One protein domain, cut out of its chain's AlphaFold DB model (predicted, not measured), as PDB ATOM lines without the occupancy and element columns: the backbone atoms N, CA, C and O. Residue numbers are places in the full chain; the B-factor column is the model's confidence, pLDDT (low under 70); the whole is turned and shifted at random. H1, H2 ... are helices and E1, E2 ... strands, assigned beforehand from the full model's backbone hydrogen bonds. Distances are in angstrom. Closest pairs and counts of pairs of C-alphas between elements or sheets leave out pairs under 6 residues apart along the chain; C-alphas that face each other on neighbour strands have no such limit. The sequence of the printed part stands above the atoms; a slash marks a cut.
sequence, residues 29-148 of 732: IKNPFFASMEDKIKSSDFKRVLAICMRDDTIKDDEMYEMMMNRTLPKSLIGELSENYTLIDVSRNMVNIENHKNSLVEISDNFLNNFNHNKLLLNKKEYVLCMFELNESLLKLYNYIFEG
ATOM      1  N   ILE A  29      34.727 -17.848 -50.553       91.56
ATOM      2  CA  ILE A  29      34.937 -17.165 -49.280       91.56
ATOM      3  C   ILE A  29      36.331 -16.546 -49.259       91.56
ATOM      4  O   ILE A  29      37.244 -17.000 -49.950       91.56
ATOM      5  N   LYS A  30      36.518 -15.513 -48.436       90.69
ATOM      6  CA  LYS A  30      37.862 -15.052 -48.075       90.69
ATOM      7  C   LYS A  30      38.562 -16.184 -47.318       90.69
ATOM      8  O   LYS A  30      37.966 -16.728 -46.391       90.69
ATOM      9  N   ASN A  31      39.785 -16.539 -47.710       92.31
ATOM     10  CA  ASN A  31      40.539 -17.596 -47.042       92.31
ATOM     11  C   ASN A  31      40.913 -17.137 -45.622       92.31
ATOM     12  O   ASN A  31      41.677 -16.177 -45.491       92.31
ATOM     13  N   PRO A  32      40.397 -17.780 -44.561       90.25
ATOM     14  CA  PRO A  32      40.692 -17.368 -43.194       90.25
ATOM     15  C   PRO A  32      42.118 -17.721 -42.753       90.25
ATOM     16  O   PRO A  32      42.582 -17.179 -41.756       90.25
ATOM     17  N   PHE A  33      42.828 -18.582 -43.490       91.31
ATOM     18  CA  PHE A  33      44.226 -18.916 -43.217       91.31
ATOM     19  C   PHE A  33      45.235 -17.931 -43.819       91.31
ATOM     20  O   PHE A  33      46.426 -18.002 -43.517       91.31
ATOM     21  N   PHE A  34      44.781 -17.009 -44.672       87.31
ATOM     22  CA  PHE A  34      45.656 -16.045 -45.326       87.31
ATOM     23  C   PHE A  34      45.939 -14.857 -44.393       87.31
ATOM     24  O   PHE A  34      45.087 -13.983 -44.209       87.31
ATOM     25  N   ALA A  35      47.144 -14.803 -43.820       76.12
ATOM     26  CA  ALA A  35      47.582 -13.697 -42.971       76.12
ATOM     27  C   ALA A  35      47.823 -12.426 -43.805       76.12
ATOM     28  O   ALA A  35      48.675 -12.398 -44.697       76.12
ATOM     29  N   SER A  36      47.080 -11.353 -43.522       72.62
ATOM     30  CA  SER A  36      47.335 -10.038 -44.116       72.62
ATOM     31  C   SER A  36      48.331  -9.253 -43.250       72.62
ATOM     32  O   SER A  36      48.287  -9.332 -42.025       72.62
ATOM     33  N   MET A  37      49.226  -8.465 -43.859       60.38
ATOM     34  CA  MET A  37      50.210  -7.651 -43.115       60.38
ATOM     35  C   MET A  37      49.588  -6.634 -42.140       60.38
ATOM     36  O   MET A  37      50.284  -6.121 -41.260       60.38
ATOM     37  N   GLU A  38      48.316  -6.289 -42.332       61.38
ATOM     38  CA  GLU A  38      47.625  -5.233 -41.589       61.38
ATOM     39  C   GLU A  38      47.046  -5.746 -40.257       61.38
ATOM     40  O   GLU A  38      46.859  -4.963 -39.324       61.38
ATOM     41  N   ASP A  39      46.889  -7.064 -40.105       64.25
ATOM     42  CA  ASP A  39      46.314  -7.706 -38.919       64.25
ATOM     43  C   ASP A  39      47.407  -8.111 -37.913       64.25
ATOM     44  O   ASP A  39      47.596  -9.281 -37.584       64.25
ATOM     45  N   LYS A  40      48.181  -7.139 -37.406       64.00
ATOM     46  CA  LYS A  40      49.207  -7.423 -36.383       64.00
ATOM     47  C   LYS A  40      48.566  -7.763 -35.036       64.00
ATOM     48  O   LYS A  40      48.209  -6.882 -34.252       64.00
ATOM     49  N   ILE A  41      48.490  -9.056 -34.742       72.25
ATOM     50  CA  ILE A  41      47.991  -9.592 -33.472       72.25
ATOM     51  C   ILE A  41      48.974  -9.258 -32.333       72.25
ATOM     52  O   ILE A  41      50.180  -9.522 -32.411       72.25
ATOM     53  N   LYS A  42      48.468  -8.672 -31.239       70.81
ATOM     54  CA  LYS A  42      49.258  -8.405 -30.026       70.81
ATOM     55  C   LYS A  42      49.442  -9.704 -29.232       70.81
ATOM     56  O   LYS A  42      48.492 -10.427 -28.963       70.81
ATOM     57  N   SER A  43      50.681 -10.007 -28.843       60.69
ATOM     58  CA  SER A  43      51.077 -11.326 -28.317       60.69
ATOM     59  C   SER A  43      50.563 -11.675 -26.914       60.69
ATOM     60  O   SER A  43      50.800 -12.785 -26.448       60.69
ATOM     61  N   SER A  44      49.902 -10.753 -26.213       64.19
ATOM     62  CA  SER A  44      49.422 -10.954 -24.839       64.19
ATOM     63  C   SER A  44      48.066 -11.657 -24.738       64.19
ATOM     64  O   SER A  44      47.719 -12.124 -23.655       64.19
ATOM     65  N   ASP A  45      47.309 -11.759 -25.833       66.94
ATOM     66  CA  ASP A  45      45.847 -11.892 -25.728       66.94
ATOM     67  C   ASP A  45      45.316 -13.322 -25.941       66.94
ATOM     68  O   ASP A  45      44.144 -13.597 -25.679       66.94
ATOM     69  N   PHE A  46      46.162 -14.270 -26.351       77.94
ATOM     70  CA  PHE A  46      45.728 -15.635 -26.660       77.94
ATOM     71  C   PHE A  46      46.003 -16.635 -25.530       77.94
ATOM     72  O   PHE A  46      47.116 -16.725 -25.013       77.94
ATOM     73  N   LYS A  47      44.980 -17.418 -25.150       82.81
ATOM     74  CA  LYS A  47      45.068 -18.446 -24.091       82.81
ATOM     75  C   LYS A  47      45.834 -19.698 -24.524       82.81
ATOM     76  O   LYS A  47      46.486 -20.308 -23.682       82.81
ATOM     77  N   ARG A  48      45.763 -20.049 -25.808       91.81
ATOM     78  CA  ARG A  48      46.483 -21.149 -26.467       91.81
ATOM     79  C   ARG A  48      46.707 -20.810 -27.940       91.81
ATOM     80  O   ARG A  48      46.158 -19.816 -28.415       91.81
ATOM     81  N   VAL A  49      47.511 -21.616 -28.622       94.31
ATOM     82  CA  VAL A  49      47.786 -21.489 -30.054       94.31
ATOM     83  C   VAL A  49      47.533 -22.848 -30.676       94.31
ATOM     84  O   VAL A  49      48.034 -23.849 -30.182       94.31
ATOM     85  N   LEU A  50      46.753 -22.877 -31.746       97.06
ATOM     86  CA  LEU A  50      46.621 -24.059 -32.582       97.06
ATOM     87  C   LEU A  50      47.570 -23.923 -33.768       97.06
ATOM     88  O   LEU A  50      47.920 -22.814 -34.164       97.06
ATOM     89  N   ALA A  51      47.964 -25.035 -34.361       96.62
ATOM     90  CA  ALA A  51      48.619 -25.059 -35.654       96.62
ATOM     91  C   ALA A  51      47.820 -25.952 -36.603       96.62
ATOM     92  O   ALA A  51      47.263 -26.969 -36.185       96.62
ATOM     93  N   ILE A  52      47.732 -25.538 -37.865       96.69
ATOM     94  CA  ILE A  52      47.146 -26.343 -38.934       96.69
ATOM     95  C   ILE A  52      48.265 -26.915 -39.802       96.69
ATOM     96  O   ILE A  52      49.171 -26.187 -40.213       96.69
ATOM     97  N   CYS A  53      48.202 -28.218 -40.060       95.56
ATOM     98  CA  CYS A  53      49.201 -28.971 -40.816       95.56
ATOM     99  C   CYS A  53      48.533 -30.079 -41.637       95.56
ATOM    100  O   CYS A  53      47.345 -30.357 -41.451       95.56
ATOM    101  N   MET A  54      49.270 -30.717 -42.544       95.44
ATOM    102  CA  MET A  54      48.789 -31.919 -43.226       95.44
ATOM    103  C   MET A  54      48.594 -33.053 -42.217       95.44
ATOM    104  O   MET A  54      49.284 -33.133 -41.199       95.44
ATOM    105  N   ARG A  55      47.658 -33.953 -42.494       95.12
ATOM    106  CA  ARG A  55      47.565 -35.210 -41.751       95.12
ATOM    107  C   ARG A  55      48.677 -36.163 -42.179       95.12
ATOM    108  O   ARG A  55      49.217 -36.055 -43.276       95.12
ATOM    109  N   ASP A  56      49.015 -37.108 -41.308       91.25
ATOM    110  CA  ASP A  56      50.064 -38.095 -41.593       91.25
ATOM    111  C   ASP A  56      49.683 -39.078 -42.713       91.25
ATOM    112  O   ASP A  56      50.565 -39.639 -43.357       91.25
ATOM    113  N   ASP A  57      48.385 -39.281 -42.955       90.94
ATOM    114  CA  ASP A  57      47.854 -40.131 -44.023       90.94
ATOM    115  C   ASP A  57      47.675 -39.405 -45.368       90.94
ATOM    116  O   ASP A  57      47.324 -40.036 -46.366       90.94
ATOM    117  N   THR A  58      47.964 -38.104 -45.416       89.12
ATOM    118  CA  THR A  58      47.885 -37.285 -46.628       89.12
ATOM    119  C   THR A  58      49.162 -37.408 -47.457       89.12
ATOM    120  O   THR A  58      50.273 -37.220 -46.958       89.12
ATOM    121  N   ILE A  59      49.018 -37.657 -48.761       84.81
ATOM    122  CA  ILE A  59      50.128 -37.542 -49.714       84.81
ATOM    123  C   ILE A  59      50.274 -36.067 -50.080       84.81
ATOM    124  O   ILE A  59      49.295 -35.418 -50.435       84.81
ATOM    125  N   LYS A  60      51.496 -35.536 -49.994       82.44
ATOM    126  CA  LYS A  60      51.769 -34.137 -50.327       82.44
ATOM    127  C   LYS A  60      51.385 -33.847 -51.783       82.44
ATOM    128  O   LYS A  60      51.962 -34.436 -52.696       82.44
ATOM    129  N   ASP A  61      50.470 -32.902 -51.959       86.94
ATOM    130  CA  ASP A  61      50.039 -32.371 -53.249       86.94
ATOM    131  C   ASP A  61      50.333 -30.867 -53.298       86.94
ATOM    132  O   ASP A  61      49.831 -30.082 -52.484       86.94
ATOM    133  N   ASP A  62      51.195 -30.474 -54.234       85.62
ATOM    134  CA  ASP A  62      51.621 -29.087 -54.394       85.62
ATOM    135  C   ASP A  62      50.451 -28.192 -54.850       85.62
ATOM    136  O   ASP A  62      50.388 -27.034 -54.435       85.62
ATOM    137  N   GLU A  63      49.477 -28.720 -55.604       88.25
ATOM    138  CA  GLU A  63      48.298 -27.957 -56.039       88.25
ATOM    139  C   GLU A  63      47.407 -27.614 -54.834       88.25
ATOM    140  O   GLU A  63      47.036 -26.456 -54.630       88.25
ATOM    141  N   MET A  64      47.165 -28.582 -53.944       85.88
ATOM    142  CA  MET A  64      46.437 -28.352 -52.689       85.88
ATOM    143  C   MET A  64      47.143 -27.353 -51.764       85.88
ATOM    144  O   MET A  64      46.487 -26.536 -51.109       85.88
ATOM    145  N   TYR A  65      48.474 -27.409 -51.689       87.06
ATOM    146  CA  TYR A  65      49.259 -26.449 -50.913       87.06
ATOM    147  C   TYR A  65      49.124 -25.029 -51.483       87.06
ATOM    148  O   TYR A  65      48.833 -24.089 -50.737       87.06
ATOM    149  N   GLU A  66      49.261 -24.859 -52.802       86.88
ATOM    150  CA  GLU A  66      49.055 -23.565 -53.463       86.88
ATOM    151  C   GLU A  66      47.631 -23.032 -53.238       86.88
ATOM    152  O   GLU A  66      47.440 -21.841 -52.974       86.88
ATOM    153  N   MET A  67      46.630 -23.916 -53.234       86.12
ATOM    154  CA  MET A  67      45.247 -23.557 -52.919       86.12
ATOM    155  C   MET A  67      45.078 -23.030 -51.491       86.12
ATOM    156  O   MET A  67      44.404 -22.014 -51.306       86.12
ATOM    157  N   MET A  68      45.717 -23.649 -50.492       87.44
ATOM    158  CA  MET A  68      45.695 -23.168 -49.098       87.44
ATOM    159  C   MET A  68      46.337 -21.788 -48.933       87.44
ATOM    160  O   MET A  68      45.974 -21.045 -48.017       87.44
ATOM    161  N   MET A  69      47.231 -21.409 -49.848       85.19
ATOM    162  CA  MET A  69      47.902 -20.110 -49.864       85.19
ATOM    163  C   MET A  69      47.138 -19.028 -50.651       85.19
ATOM    164  O   MET A  69      47.532 -17.859 -50.628       85.19
ATOM    165  N   ASN A  70      46.018 -19.357 -51.306       88.75
ATOM    166  CA  ASN A  70      45.220 -18.387 -52.060       88.75
ATOM    167  C   ASN A  70      44.400 -17.454 -51.152       88.75
ATOM    168  O   ASN A  70      43.886 -17.853 -50.112       88.75
ATOM    169  N   ARG A  71      44.190 -16.197 -51.572       88.38
ATOM    170  CA  ARG A  71      43.420 -15.192 -50.799       88.38
ATOM    171  C   ARG A  71      41.931 -15.530 -50.647       88.38
ATOM    172  O   ARG A  71      41.266 -15.032 -49.736       88.38
ATOM    173  N   THR A  72      41.394 -16.348 -51.545       91.50
ATOM    174  CA  THR A  72      39.995 -16.786 -51.563       91.50
ATOM    175  C   THR A  72      39.925 -18.287 -51.773       91.50
ATOM    176  O   THR A  72      40.690 -18.816 -52.574       91.50
ATOM    177  N   LEU A  73      38.977 -18.948 -51.111       91.50
ATOM    178  CA  LEU A  73      38.727 -20.382 -51.245       91.50
ATOM    179  C   LEU A  73      37.322 -20.628 -51.811       91.50
ATOM    180  O   LEU A  73      36.362 -20.028 -51.312       91.50
ATOM    181  N   PRO A  74      37.156 -21.504 -52.816       92.94
ATOM    182  CA  PRO A  74      35.839 -21.992 -53.211       92.94
ATOM    183  C   PRO A  74      35.174 -22.738 -52.047       92.94
ATOM    184  O   PRO A  74      35.807 -23.571 -51.398       92.94
ATOM    185  N   LYS A  75      33.883 -22.492 -51.788       92.06
ATOM    186  CA  LYS A  75      33.158 -23.169 -50.691       92.06
ATOM    187  C   LYS A  75      33.124 -24.690 -50.852       92.06
ATOM    188  O   LYS A  75      33.154 -25.402 -49.855       92.06
ATOM    189  N   SER A  76      33.070 -25.176 -52.093       91.38
ATOM    190  CA  SER A  76      33.061 -26.607 -52.418       91.38
ATOM    191  C   SER A  76      34.348 -27.327 -52.013       91.38
ATOM    192  O   SER A  76      34.304 -28.522 -51.755       91.38
ATOM    193  N   LEU A  77      35.468 -26.606 -51.926       91.62
ATOM    194  CA  LEU A  77      36.788 -27.177 -51.661       91.62
ATOM    195  C   LEU A  77      37.077 -27.359 -50.164       91.62
ATOM    196  O   LEU A  77      38.011 -28.051 -49.788       91.62
ATOM    197  N   ILE A  78      36.289 -26.737 -49.280       93.44
ATOM    198  CA  ILE A  78      36.544 -26.785 -47.831       93.44
ATOM    199  C   ILE A  78      36.485 -28.227 -47.314       93.44
ATOM    200  O   ILE A  78      37.299 -28.590 -46.471       93.44
ATOM    201  N   GLY A  79      35.563 -29.043 -47.843       93.19
ATOM    202  CA  GLY A  79      35.462 -30.463 -47.500       93.19
ATOM    203  C   GLY A  79      36.726 -31.237 -47.883       93.19
ATOM    204  O   GLY A  79      37.321 -31.899 -47.041       93.19
ATOM    205  N   GLU A  80      37.198 -31.064 -49.114       93.19
ATOM    206  CA  GLU A  80      38.413 -31.713 -49.618       93.19
ATOM    207  C   GLU A  80      39.673 -31.273 -48.856       93.19
ATOM    208  O   GLU A  80      40.486 -32.099 -48.441       93.19
ATOM    209  N   LEU A  81      39.816 -29.974 -48.579       93.62
ATOM    210  CA  LEU A  81      40.907 -29.468 -47.746       93.62
ATOM    211  C   LEU A  81      40.834 -30.038 -46.327       93.62
ATOM    212  O   LEU A  81      41.863 -30.391 -45.753       93.62
ATOM    213  N   SER A  82      39.633 -30.154 -45.755       94.62
ATOM    214  CA  SER A  82      39.486 -30.740 -44.427       94.62
ATOM    215  C   SER A  82      39.891 -32.206 -44.381       94.62
ATOM    216  O   SER A  82      40.492 -32.619 -43.403       94.62
ATOM    217  N   GLU A  83      39.688 -32.987 -45.439       94.06
ATOM    218  CA  GLU A  83      40.129 -34.387 -45.444       94.06
ATOM    219  C   GLU A  83      41.650 -34.531 -45.309       94.06
ATOM    220  O   GLU A  83      42.114 -35.523 -44.749       94.06
ATOM    221  N   ASN A  84      42.408 -33.516 -45.740       95.06
ATOM    222  CA  ASN A  84      43.861 -33.564 -45.880       95.06
ATOM    223  C   ASN A  84      44.634 -32.802 -44.790       95.06
ATOM    224  O   ASN A  84      45.807 -33.104 -44.551       95.06
ATOM    225  N   TYR A  85      43.997 -31.840 -44.115       96.50
ATOM    226  CA  TYR A  85      44.617 -30.987 -43.098       96.50
ATOM    227  C   TYR A  85      43.935 -31.132 -41.734       96.50
ATOM    228  O   TYR A  85      42.723 -31.309 -41.626       96.50
ATOM    229  N   THR A  86      44.711 -31.015 -40.659       97.56
ATOM    230  CA  THR A  86      44.229 -31.170 -39.284       97.56
ATOM    231  C   THR A  86      44.746 -30.078 -38.357       97.56
ATOM    232  O   THR A  86      45.747 -29.418 -38.637       97.56
ATOM    233  N   LEU A  87      44.039 -29.883 -37.245       97.69
ATOM    234  CA  LEU A  87      44.415 -28.967 -36.174       97.69
ATOM    235  C   LEU A  87      45.126 -29.705 -35.039       97.69
ATOM    236  O   LEU A  87      44.669 -30.744 -34.553       97.69
ATOM    237  N   ILE A  88      46.216 -29.102 -34.575       96.94
ATOM    238  CA  ILE A  88      47.033 -29.580 -33.461       96.94
ATOM    239  C   ILE A  88      47.164 -28.457 -32.435       96.94
ATOM    240  O   ILE A  88      47.383 -27.302 -32.795       96.94
ATOM    241  N   ASP A  89      47.009 -28.788 -31.154       96.06
ATOM    242  CA  ASP A  89      47.309 -27.854 -30.065       96.06
ATOM    243  C   ASP A  89      48.826 -27.743 -29.910       96.06
ATOM    244  O   ASP A  89      49.513 -28.763 -29.823       96.06
ATOM    245  N   VAL A  90      49.349 -26.517 -29.921       94.94
ATOM    246  CA  VAL A  90      50.790 -26.271 -29.870       94.94
ATOM    247  C   VAL A  90      51.167 -25.293 -28.767       94.94
ATOM    248  O   VAL A  90      50.397 -24.443 -28.310       94.94
ATOM    249  N   SER A  91      52.416 -25.387 -28.332       91.94
ATOM    250  CA  SER A  91      52.986 -24.528 -27.318       91.94
ATOM    251  C   SER A  91      52.939 -23.068 -27.747       91.94
ATOM    252  O   SER A  91      53.479 -22.659 -28.777       91.94
ATOM    253  N   ARG A  92      52.402 -22.226 -26.862       90.88
ATOM    254  CA  ARG A  92      52.374 -20.762 -27.030       90.88
ATOM    255  C   ARG A  92      53.759 -20.165 -27.283       90.88
ATOM    256  O   ARG A  92      53.879 -19.106 -27.891       90.88
ATOM    257  N   ASN A  93      54.803 -20.851 -26.823       86.94
ATOM    258  CA  ASN A  93      56.191 -20.450 -26.996       86.94
ATOM    259  C   ASN A  93      56.659 -20.458 -28.459       86.94
ATOM    260  O   ASN A  93      57.663 -19.803 -28.745       86.94
ATOM    261  N   MET A  94      55.964 -21.163 -29.360       87.75
ATOM    262  CA  MET A  94      56.260 -21.155 -30.797       87.75
ATOM    263  C   MET A  94      56.083 -19.764 -31.410       87.75
ATOM    264  O   MET A  94      56.854 -19.377 -32.284       87.75
ATOM    265  N   VAL A  95      55.133 -18.975 -30.902       87.12
ATOM    266  CA  VAL A  95      54.818 -17.620 -31.394       87.12
ATOM    267  C   VAL A  95      55.868 -16.583 -30.968       87.12
ATOM    268  O   VAL A  95      55.865 -15.450 -31.440       87.12
ATOM    269  N   ASN A  96      56.826 -16.955 -30.115       83.06
ATOM    270  CA  ASN A  96      57.961 -16.080 -29.808       83.06
ATOM    271  C   ASN A  96      58.943 -15.970 -30.987       83.06
ATOM    272  O   ASN A  96      59.794 -15.083 -30.985       83.06
ATOM    273  N   ILE A  97      58.839 -16.859 -31.981       81.31
ATOM    274  CA  ILE A  97      59.574 -16.751 -33.241       81.31
ATOM    275  C   ILE A  97      58.842 -15.748 -34.134       81.31
ATOM    276  O   ILE A  97      57.656 -15.906 -34.417       81.31
ATOM    277  N   GLU A  98      59.557 -14.721 -34.593       80.25
ATOM    278  CA  GLU A  98      58.974 -13.602 -35.342       80.25
ATOM    279  C   GLU A  98      58.231 -14.054 -36.609       80.25
ATOM    280  O   GLU A  98      57.119 -13.598 -36.860       80.25
ATOM    281  N   ASN A  99      58.779 -15.023 -37.347       80.25
ATOM    282  CA  ASN A  99      58.124 -15.575 -38.536       80.25
ATOM    283  C   ASN A  99      56.789 -16.256 -38.209       80.25
ATOM    284  O   ASN A  99      55.807 -16.007 -38.899       80.25
ATOM    285  N   HIS A 100      56.721 -17.045 -37.130       88.44
ATOM    286  CA  HIS A 100      55.467 -17.669 -36.695       88.44
ATOM    287  C   HIS A 100      54.454 -16.635 -36.220       88.44
ATOM    288  O   HIS A 100      53.260 -16.743 -36.470       88.44
ATOM    289  N   LYS A 101      54.934 -15.601 -35.527       86.25
ATOM    290  CA  LYS A 101      54.081 -14.499 -35.094       86.25
ATOM    291  C   LYS A 101      53.453 -13.771 -36.280       86.25
ATOM    292  O   LYS A 101      52.298 -13.371 -36.191       86.25
ATOM    293  N   ASN A 102      54.202 -13.624 -37.371       82.25
ATOM    294  CA  ASN A 102      53.739 -12.968 -38.590       82.25
ATOM    295  C   ASN A 102      52.777 -13.836 -39.424       82.25
ATOM    296  O   ASN A 102      52.037 -13.278 -40.229       82.25
ATOM    297  N   SER A 103      52.764 -15.160 -39.239       84.88
ATOM    298  CA  SER A 103      51.838 -16.084 -39.917       84.88
ATOM    299  C   SER A 103      50.638 -16.509 -39.063       84.88
ATOM    300  O   SER A 103      49.830 -17.326 -39.503       84.88
ATOM    301  N   LEU A 104      50.502 -15.964 -37.853       90.94
ATOM    302  CA  LEU A 104      49.392 -16.260 -36.954       90.94
ATOM    303  C   LEU A 104      48.105 -15.573 -37.437       90.94
ATOM    304  O   LEU A 104      48.103 -14.375 -37.712       90.94
ATOM    305  N   VAL A 105      46.995 -16.310 -37.473       92.44
ATOM    306  CA  VAL A 105      45.675 -15.805 -37.894       92.44
ATOM    307  C   VAL A 105      44.598 -16.110 -36.853       92.44
ATOM    308  O   VAL A 105      44.667 -17.123 -36.162       92.44
ATOM    309  N   GLU A 106      43.596 -15.238 -36.714       93.19
ATOM    310  CA  GLU A 106      42.436 -15.465 -35.837       93.19
ATOM    311  C   GLU A 106      41.272 -16.052 -36.653       93.19
ATOM    312  O   GLU A 106      40.784 -15.417 -37.588       93.19
ATOM    313  N   ILE A 107      40.801 -17.251 -36.297       94.31
ATOM    314  CA  ILE A 107      39.769 -17.975 -37.053       94.31
ATOM    315  C   ILE A 107      38.643 -18.432 -36.117       94.31
ATOM    316  O   ILE A 107      38.884 -18.867 -34.993       94.31
ATOM    317  N   SER A 108      37.389 -18.334 -36.575       95.56
ATOM    318  CA  SER A 108      36.218 -18.797 -35.818       95.56
ATOM    319  C   SER A 108      36.120 -20.322 -35.744       95.56
ATOM    320  O   SER A 108      36.371 -21.003 -36.744       95.56
ATOM    321  N   ASP A 109      35.618 -20.843 -34.625       95.44
ATOM    322  CA  ASP A 109      35.313 -22.269 -34.422       95.44
ATOM    323  C   ASP A 109      34.465 -22.889 -35.536       95.44
ATOM    324  O   ASP A 109      34.772 -23.985 -35.994       95.44
ATOM    325  N   ASN A 110      33.439 -22.186 -36.017       95.44
ATOM    326  CA  ASN A 110      32.562 -22.673 -37.086       95.44
ATOM    327  C   ASN A 110      33.337 -23.103 -38.338       95.44
ATOM    328  O   ASN A 110      32.961 -24.070 -38.993       95.44
ATOM    329  N   PHE A 111      34.423 -22.397 -38.662       95.62
ATOM    330  CA  PHE A 111      35.273 -22.739 -39.797       95.62
ATOM    331  C   PHE A 111      36.292 -23.825 -39.429       95.62
ATOM    332  O   PHE A 111      36.477 -24.781 -40.182       95.62
ATOM    333  N   LEU A 112      36.914 -23.713 -38.252       96.75
ATOM    334  CA  LEU A 112      37.929 -24.657 -37.773       96.75
ATOM    335  C   LEU A 112      37.384 -26.053 -37.472       96.75
ATOM    336  O   LEU A 112      38.132 -27.019 -37.571       96.75
ATOM    337  N   ASN A 113      36.093 -26.185 -37.165       96.75
ATOM    338  CA  ASN A 113      35.459 -27.481 -36.936       96.75
ATOM    339  C   ASN A 113      35.566 -28.421 -38.142       96.75
ATOM    340  O   ASN A 113      35.591 -29.630 -37.933       96.75
ATOM    341  N   ASN A 114      35.705 -27.894 -39.367       96.31
ATOM    342  CA  ASN A 114      35.974 -28.729 -40.539       96.31
ATOM    343  C   ASN A 114      37.331 -29.448 -40.410       96.31
ATOM    344  O   ASN A 114      37.436 -30.611 -40.755       96.31
ATOM    345  N   PHE A 115      38.346 -28.805 -39.827       97.19
ATOM    346  CA  PHE A 115      39.715 -29.328 -39.708       97.19
ATOM    347  C   PHE A 115      39.999 -30.014 -38.354       97.19
ATOM    348  O   PHE A 115      41.113 -30.467 -38.089       97.19
ATOM    349  N   ASN A 116      39.008 -30.090 -37.459       96.50
ATOM    350  CA  ASN A 116      39.173 -30.514 -36.067       96.50
ATOM    351  C   ASN A 116      39.041 -32.038 -35.868       96.50
ATOM    352  O   ASN A 116      38.238 -32.518 -35.062       96.50
ATOM    353  N   HIS A 117      39.852 -32.814 -36.582       96.12
ATOM    354  CA  HIS A 117      39.843 -34.284 -36.516       96.12
ATOM    355  C   HIS A 117      40.175 -34.813 -35.115       96.12
ATOM    356  O   HIS A 117      39.640 -35.834 -34.680       96.12
ATOM    357  N   ASN A 118      40.991 -34.060 -34.372       92.06
ATOM    358  CA  ASN A 118      41.412 -34.368 -33.008       92.06
ATOM    359  C   ASN A 118      40.371 -33.999 -31.932       92.06
ATOM    360  O   ASN A 118      40.637 -34.165 -30.742       92.06
ATOM    361  N   LYS A 119      39.176 -33.525 -32.327       96.06
ATOM    362  CA  LYS A 119      38.055 -33.188 -31.426       96.06
ATOM    363  C   LYS A 119      38.451 -32.222 -30.302       96.06
ATOM    364  O   LYS A 119      37.987 -32.339 -29.166       96.06
ATOM    365  N   LEU A 120      39.306 -31.256 -30.620       94.75
ATOM    366  CA  LEU A 120      39.711 -30.198 -29.704       94.75
ATOM    367  C   LEU A 120      38.483 -29.372 -29.296       94.75
ATOM    368  O   LEU A 120      37.638 -29.042 -30.127       94.75
ATOM    369  N   LEU A 121      38.383 -28.997 -28.020       95.94
ATOM    370  CA  LEU A 121      37.332 -28.092 -27.545       95.94
ATOM    371  C   LEU A 121      37.639 -26.666 -28.005       95.94
ATOM    372  O   LEU A 121      38.414 -25.983 -27.342       95.94
ATOM    373  N   LEU A 122      37.097 -26.238 -29.146       95.31
ATOM    374  CA  LEU A 122      37.363 -24.918 -29.730       95.31
ATOM    375  C   LEU A 122      36.615 -23.797 -28.989       95.31
ATOM    376  O   LEU A 122      35.450 -23.934 -28.621       95.31
ATOM    377  N   ASN A 123      37.288 -22.667 -28.788       94.44
ATOM    378  CA  ASN A 123      36.669 -21.404 -28.409       94.44
ATOM    379  C   ASN A 123      36.059 -20.744 -29.649       94.44
ATOM    380  O   ASN A 123      36.514 -20.983 -30.762       94.44
ATOM    381  N   LYS A 124      35.119 -19.809 -29.452       94.75
ATOM    382  CA  LYS A 124      34.473 -19.050 -30.546       94.75
ATOM    383  C   LYS A 124      35.457 -18.467 -31.566       94.75
ATOM    384  O   LYS A 124      35.109 -18.297 -32.731       94.75
ATOM    385  N   LYS A 125      36.662 -18.125 -31.110       93.75
ATOM    386  CA  LYS A 125      37.796 -17.735 -31.938       93.75
ATOM    387  C   LYS A 125      39.071 -18.372 -31.402       93.75
ATOM    388  O   LYS A 125      39.274 -18.401 -30.188       93.75
ATOM    389  N   GLU A 126      39.916 -18.839 -32.306       94.56
ATOM    390  CA  GLU A 126      41.220 -19.426 -32.012       94.56
ATOM    391  C   GLU A 126      42.307 -18.726 -32.817       94.56
ATOM    392  O   GLU A 126      42.056 -18.200 -33.903       94.56
ATOM    393  N   TYR A 127      43.528 -18.767 -32.292       94.62
ATOM    394  CA  TYR A 127      44.714 -18.316 -33.003       94.62
ATOM    395  C   TYR A 127      45.405 -19.518 -33.620       94.62
ATOM    396  O   TYR A 127      45.762 -20.453 -32.902       94.62
ATOM    397  N   VAL A 128      45.571 -19.489 -34.937       95.19
ATOM    398  CA  VAL A 128      46.057 -20.620 -35.721       95.19
ATOM    399  C   VAL A 128      47.345 -20.240 -36.435       95.19
ATOM    400  O   VAL A 128      47.412 -19.216 -37.112       95.19
ATOM    401  N   LEU A 129      48.374 -21.063 -36.261       94.38
ATOM    402  CA  LEU A 129      49.634 -21.002 -36.982       94.38
ATOM    403  C   LEU A 129      49.543 -21.894 -38.226       94.38
ATOM    404  O   LEU A 129      49.321 -23.099 -38.117       94.38
ATOM    405  N   CYS A 130      49.709 -21.309 -39.406       93.62
ATOM    406  CA  CYS A 130      49.638 -22.041 -40.669       93.62
ATOM    407  C   CYS A 130      50.990 -22.703 -40.982       93.62
ATOM    408  O   CYS A 130      51.946 -21.994 -41.289       93.62
ATOM    409  N   MET A 131      51.072 -24.036 -40.883       92.94
ATOM    410  CA  MET A 131      52.279 -24.841 -41.159       92.94
ATOM    411  C   MET A 131      51.934 -25.988 -42.121       92.94
ATOM    412  O   MET A 131      52.070 -27.171 -41.797       92.94
ATOM    413  N   PHE A 132      51.406 -25.631 -43.293       92.06
ATOM    414  CA  PHE A 132      50.841 -26.570 -44.270       92.06
ATOM    415  C   PHE A 132      51.862 -27.549 -44.847       92.06
ATOM    416  O   PHE A 132      51.493 -28.595 -45.354       92.06
ATOM    417  N   GLU A 133      53.142 -27.224 -44.771       85.88
ATOM    418  CA  GLU A 133      54.243 -28.042 -45.261       85.88
ATOM    419  C   GLU A 133      54.634 -29.192 -44.320       85.88
ATOM    420  O   GLU A 133      55.344 -30.105 -44.749       85.88
ATOM    421  N   LEU A 134      54.178 -29.174 -43.063       89.62
ATOM    422  CA  LEU A 134      54.398 -30.271 -42.120       89.62
ATOM    423  C   LEU A 134      53.215 -31.213 -42.111       89.62
ATOM    424  O   LEU A 134      52.071 -30.795 -42.270       89.62
ATOM    425  N   ASN A 135      53.502 -32.478 -41.842       92.81
ATOM    426  CA  ASN A 135      52.487 -33.401 -41.373       92.81
ATOM    427  C   ASN A 135      52.375 -33.360 -39.839       92.81
ATOM    428  O   ASN A 135      53.174 -32.721 -39.142       92.81
ATOM    429  N   GLU A 136      51.371 -34.045 -39.314       93.12
ATOM    430  CA  GLU A 136      51.038 -34.078 -37.895       93.12
ATOM    431  C   GLU A 136      52.192 -34.596 -37.026       93.12
ATOM    432  O   GLU A 136      52.506 -33.994 -35.994       93.12
ATOM    433  N   SER A 137      52.876 -35.655 -37.453       87.75
ATOM    434  CA  SER A 137      54.021 -36.226 -36.742       87.75
ATOM    435  C   SER A 137      55.205 -35.256 -36.663       87.75
ATOM    436  O   SER A 137      55.785 -35.069 -35.588       87.75
ATOM    437  N   LEU A 138      55.549 -34.590 -37.770       82.75
ATOM    438  CA  LEU A 138      56.648 -33.620 -37.806       82.75
ATOM    439  C   LEU A 138      56.314 -32.343 -37.032       82.75
ATOM    440  O   LEU A 138      57.177 -31.817 -36.326       82.75
ATOM    441  N   LEU A 139      55.073 -31.860 -37.115       90.75
ATOM    442  CA  LEU A 139      54.638 -30.700 -36.343       90.75
ATOM    443  C   LEU A 139      54.636 -30.998 -34.839       90.75
ATOM    444  O   LEU A 139      55.086 -30.160 -34.061       90.75
ATOM    445  N   LYS A 140      54.201 -32.190 -34.410       88.69
ATOM    446  CA  LYS A 140      54.286 -32.607 -32.999       88.69
ATOM    447  C   LYS A 140      55.729 -32.631 -32.504       88.69
ATOM    448  O   LYS A 140      56.001 -32.125 -31.417       88.69
ATOM    449  N   LEU A 141      56.654 -33.154 -33.308       77.44
ATOM    450  CA  LEU A 141      58.081 -33.149 -32.986       77.44
ATOM    451  C   LEU A 141      58.634 -31.719 -32.886       77.44
ATOM    452  O   LEU A 141      59.336 -31.389 -31.935       77.44
ATOM    453  N   TYR A 142      58.274 -30.848 -33.827       82.31
ATOM    454  CA  TYR A 142      58.683 -29.446 -33.802       82.31
ATOM    455  C   TYR A 142      58.109 -28.694 -32.590       82.31
ATOM    456  O   TYR A 142      58.820 -27.969 -31.896       82.31
ATOM    457  N   ASN A 143      56.836 -28.918 -32.273       88.44
ATOM    458  CA  ASN A 143      56.182 -28.357 -31.099       88.44
ATOM    459  C   ASN A 143      56.856 -28.808 -29.787       88.44
ATOM    460  O   ASN A 143      57.005 -28.016 -28.855       88.44
ATOM    461  N   TYR A 144      57.364 -30.043 -29.745       79.06
ATOM    462  CA  TYR A 144      58.047 -30.625 -28.586       79.06
ATOM    463  C   TYR A 144      59.283 -29.829 -28.120       79.06
ATOM    464  O   TYR A 144      59.642 -29.865 -26.946       79.06
ATOM    465  N   ILE A 145      59.926 -29.043 -28.995       74.75
ATOM    466  CA  ILE A 145      61.027 -28.128 -28.617       74.75
ATOM    467  C   ILE A 145      60.544 -27.039 -27.639       74.75
ATOM    468  O   ILE A 145      61.312 -26.474 -26.857       74.75
ATOM    469  N   PHE A 146      59.258 -26.706 -27.698       79.94
ATOM    470  CA  PHE A 146      58.661 -25.565 -27.015       79.94
ATOM    471  C   PHE A 146      57.863 -25.962 -25.762       79.94
ATOM    472  O   PHE A 146      57.428 -25.072 -25.015       79.94
ATOM    473  N   GLU A 147      57.691 -27.263 -25.522       77.69
ATOM    474  CA  GLU A 147      57.049 -27.886 -24.360       77.69
ATOM    475  C   GLU A 147      58.148 -28.487 -23.469       77.69
ATOM    476  O   GLU A 147      58.803 -29.442 -23.856       77.69
ATOM    477  N   GLY A 148      58.443 -27.886 -22.311       63.56
ATOM    478  CA  GLY A 148      59.579 -28.303 -21.472       63.56
ATOM    479  C   GLY A 148      59.558 -29.789 -21.055       63.56
ATOM    480  O   GLY A 148      58.488 -30.346 -20.834       63.56
TER     481      GLY A 148
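What this domain is: This is residues 29 to 148 of the 732 residues of an uncharacterized protein of Magnetococcales bacterium (UniProt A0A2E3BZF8). A strongly twisted sheet of four strands, E3, E1, E5 and E4, makes the core, with H5 packed on one side of it and H6 on the other. At one end of the sheet H1, the short strand E2 and H2 gather as a cap, while the two small helices H3 and H4 graze the sheet elsewhere, and the first 20 residues, 29 to 48, run with no named element past the E4 side of the body. The printed part has 120 residues, with six named helices and five named strands in the order E1 H1 E2 H2 E3 H3 H4 E4 H5 E5 H6. The sheet runs E3 E1 E5 E4 and is mixed, and the class is mixed, helices and strands. The whole is compact, with a radius of gyration of the C-alphas of 13.5 A, and a rounded outline of 37 by 31 by 26 A.

Where its parts are: Find C-alpha 49 at (47.786, -21.489, -30.054); from there E1, residues 49 to 54, runs 16.8 A. Beside it look for E3, residues 85 to 90, 15.3 A long, and for E5, residues 125 to 135, which starts at C-alpha 125 at (37.796, -17.735, -31.938), is 23.5 A long and bends by 83 degrees at residue 132. E4, residues 104 to 108, spans 13.5 A, and E2, residues 72 to 74, spans 6.9 A. Among the helices, read H1 at residues 62 to 68, 9.9 A; H2 at 77 to 84, 11.1 A; H3 at 92 to 96, 7.8 A; H4 at 98 to 102, 6.2 A; and H5 at 109 to 115, 9.9 A. The longest helix, H6, residues 136 to 144, runs 12.2 A and ends at C-alpha 144 at (58.047, -30.625, -28.586).

How they stand to each other: Begin with the inner strands E1 and E5, which are parallel at 34 degrees, with N 52 and O 129 2.9 A apart, within hydrogen-bond range. Edge strand E3 is antiparallel to E1 at 148 degrees, with N 88 and O 51 at 2.9 A. Edge strand E4 is antiparallel to E5 at 122 degrees, with N 128 and O 105 at 2.8 A. E3, H3 H4 and E4 form a split strand-helix-strand unit, two strands running the same way with E1 and E5 between them, and its crossover is right-handed. There are three layers, helices on both faces of the sheet: H1 and H5 on one face, H6 on the other. H6 has a height over the sheet of 7.3 A; it lies only just over E1, with 3 of its 9 C-alphas falling on that strand, and runs only just along it at 29 degrees on the local plane. H5 comes closest to E3 at the C-alphas of Phe 115 and Thr 86, 4.9 A. H5 touches H2, the same way at a steep tilt of 53 degrees, closest at the C-alphas of Phe 115 and Ser 82, 4.9 A. H1 and H2 are close but not clearly touching, closest at the C-alphas of Met 64 and Leu 81, 7.5 A. H2, H3 and H4 only graze the sheet, with residues 81 to 84, 92 to 95 and 100 to 102. E2 pairs with no named strand, but its residues 72 to 73 pair antiparallel with residues 29 to 30. In H1, H4 and H6 every O i to N i+4 pair is within hydrogen-bond range; H2 has 3 of 4, H3 0 of 1 with 2 of 2 O i to N i+3 pairs, and H5 1 of 3 with 3 of 4.

The domain as a whole: The two C-alphas farthest apart are those of Ser 76 and Gly 148, 40.8 A. The printed part has no cut, and no link is long. Mean pLDDT of the printed part is 88.1; look for values under 70 at residues 37 to 40, 43 to 45 and 148.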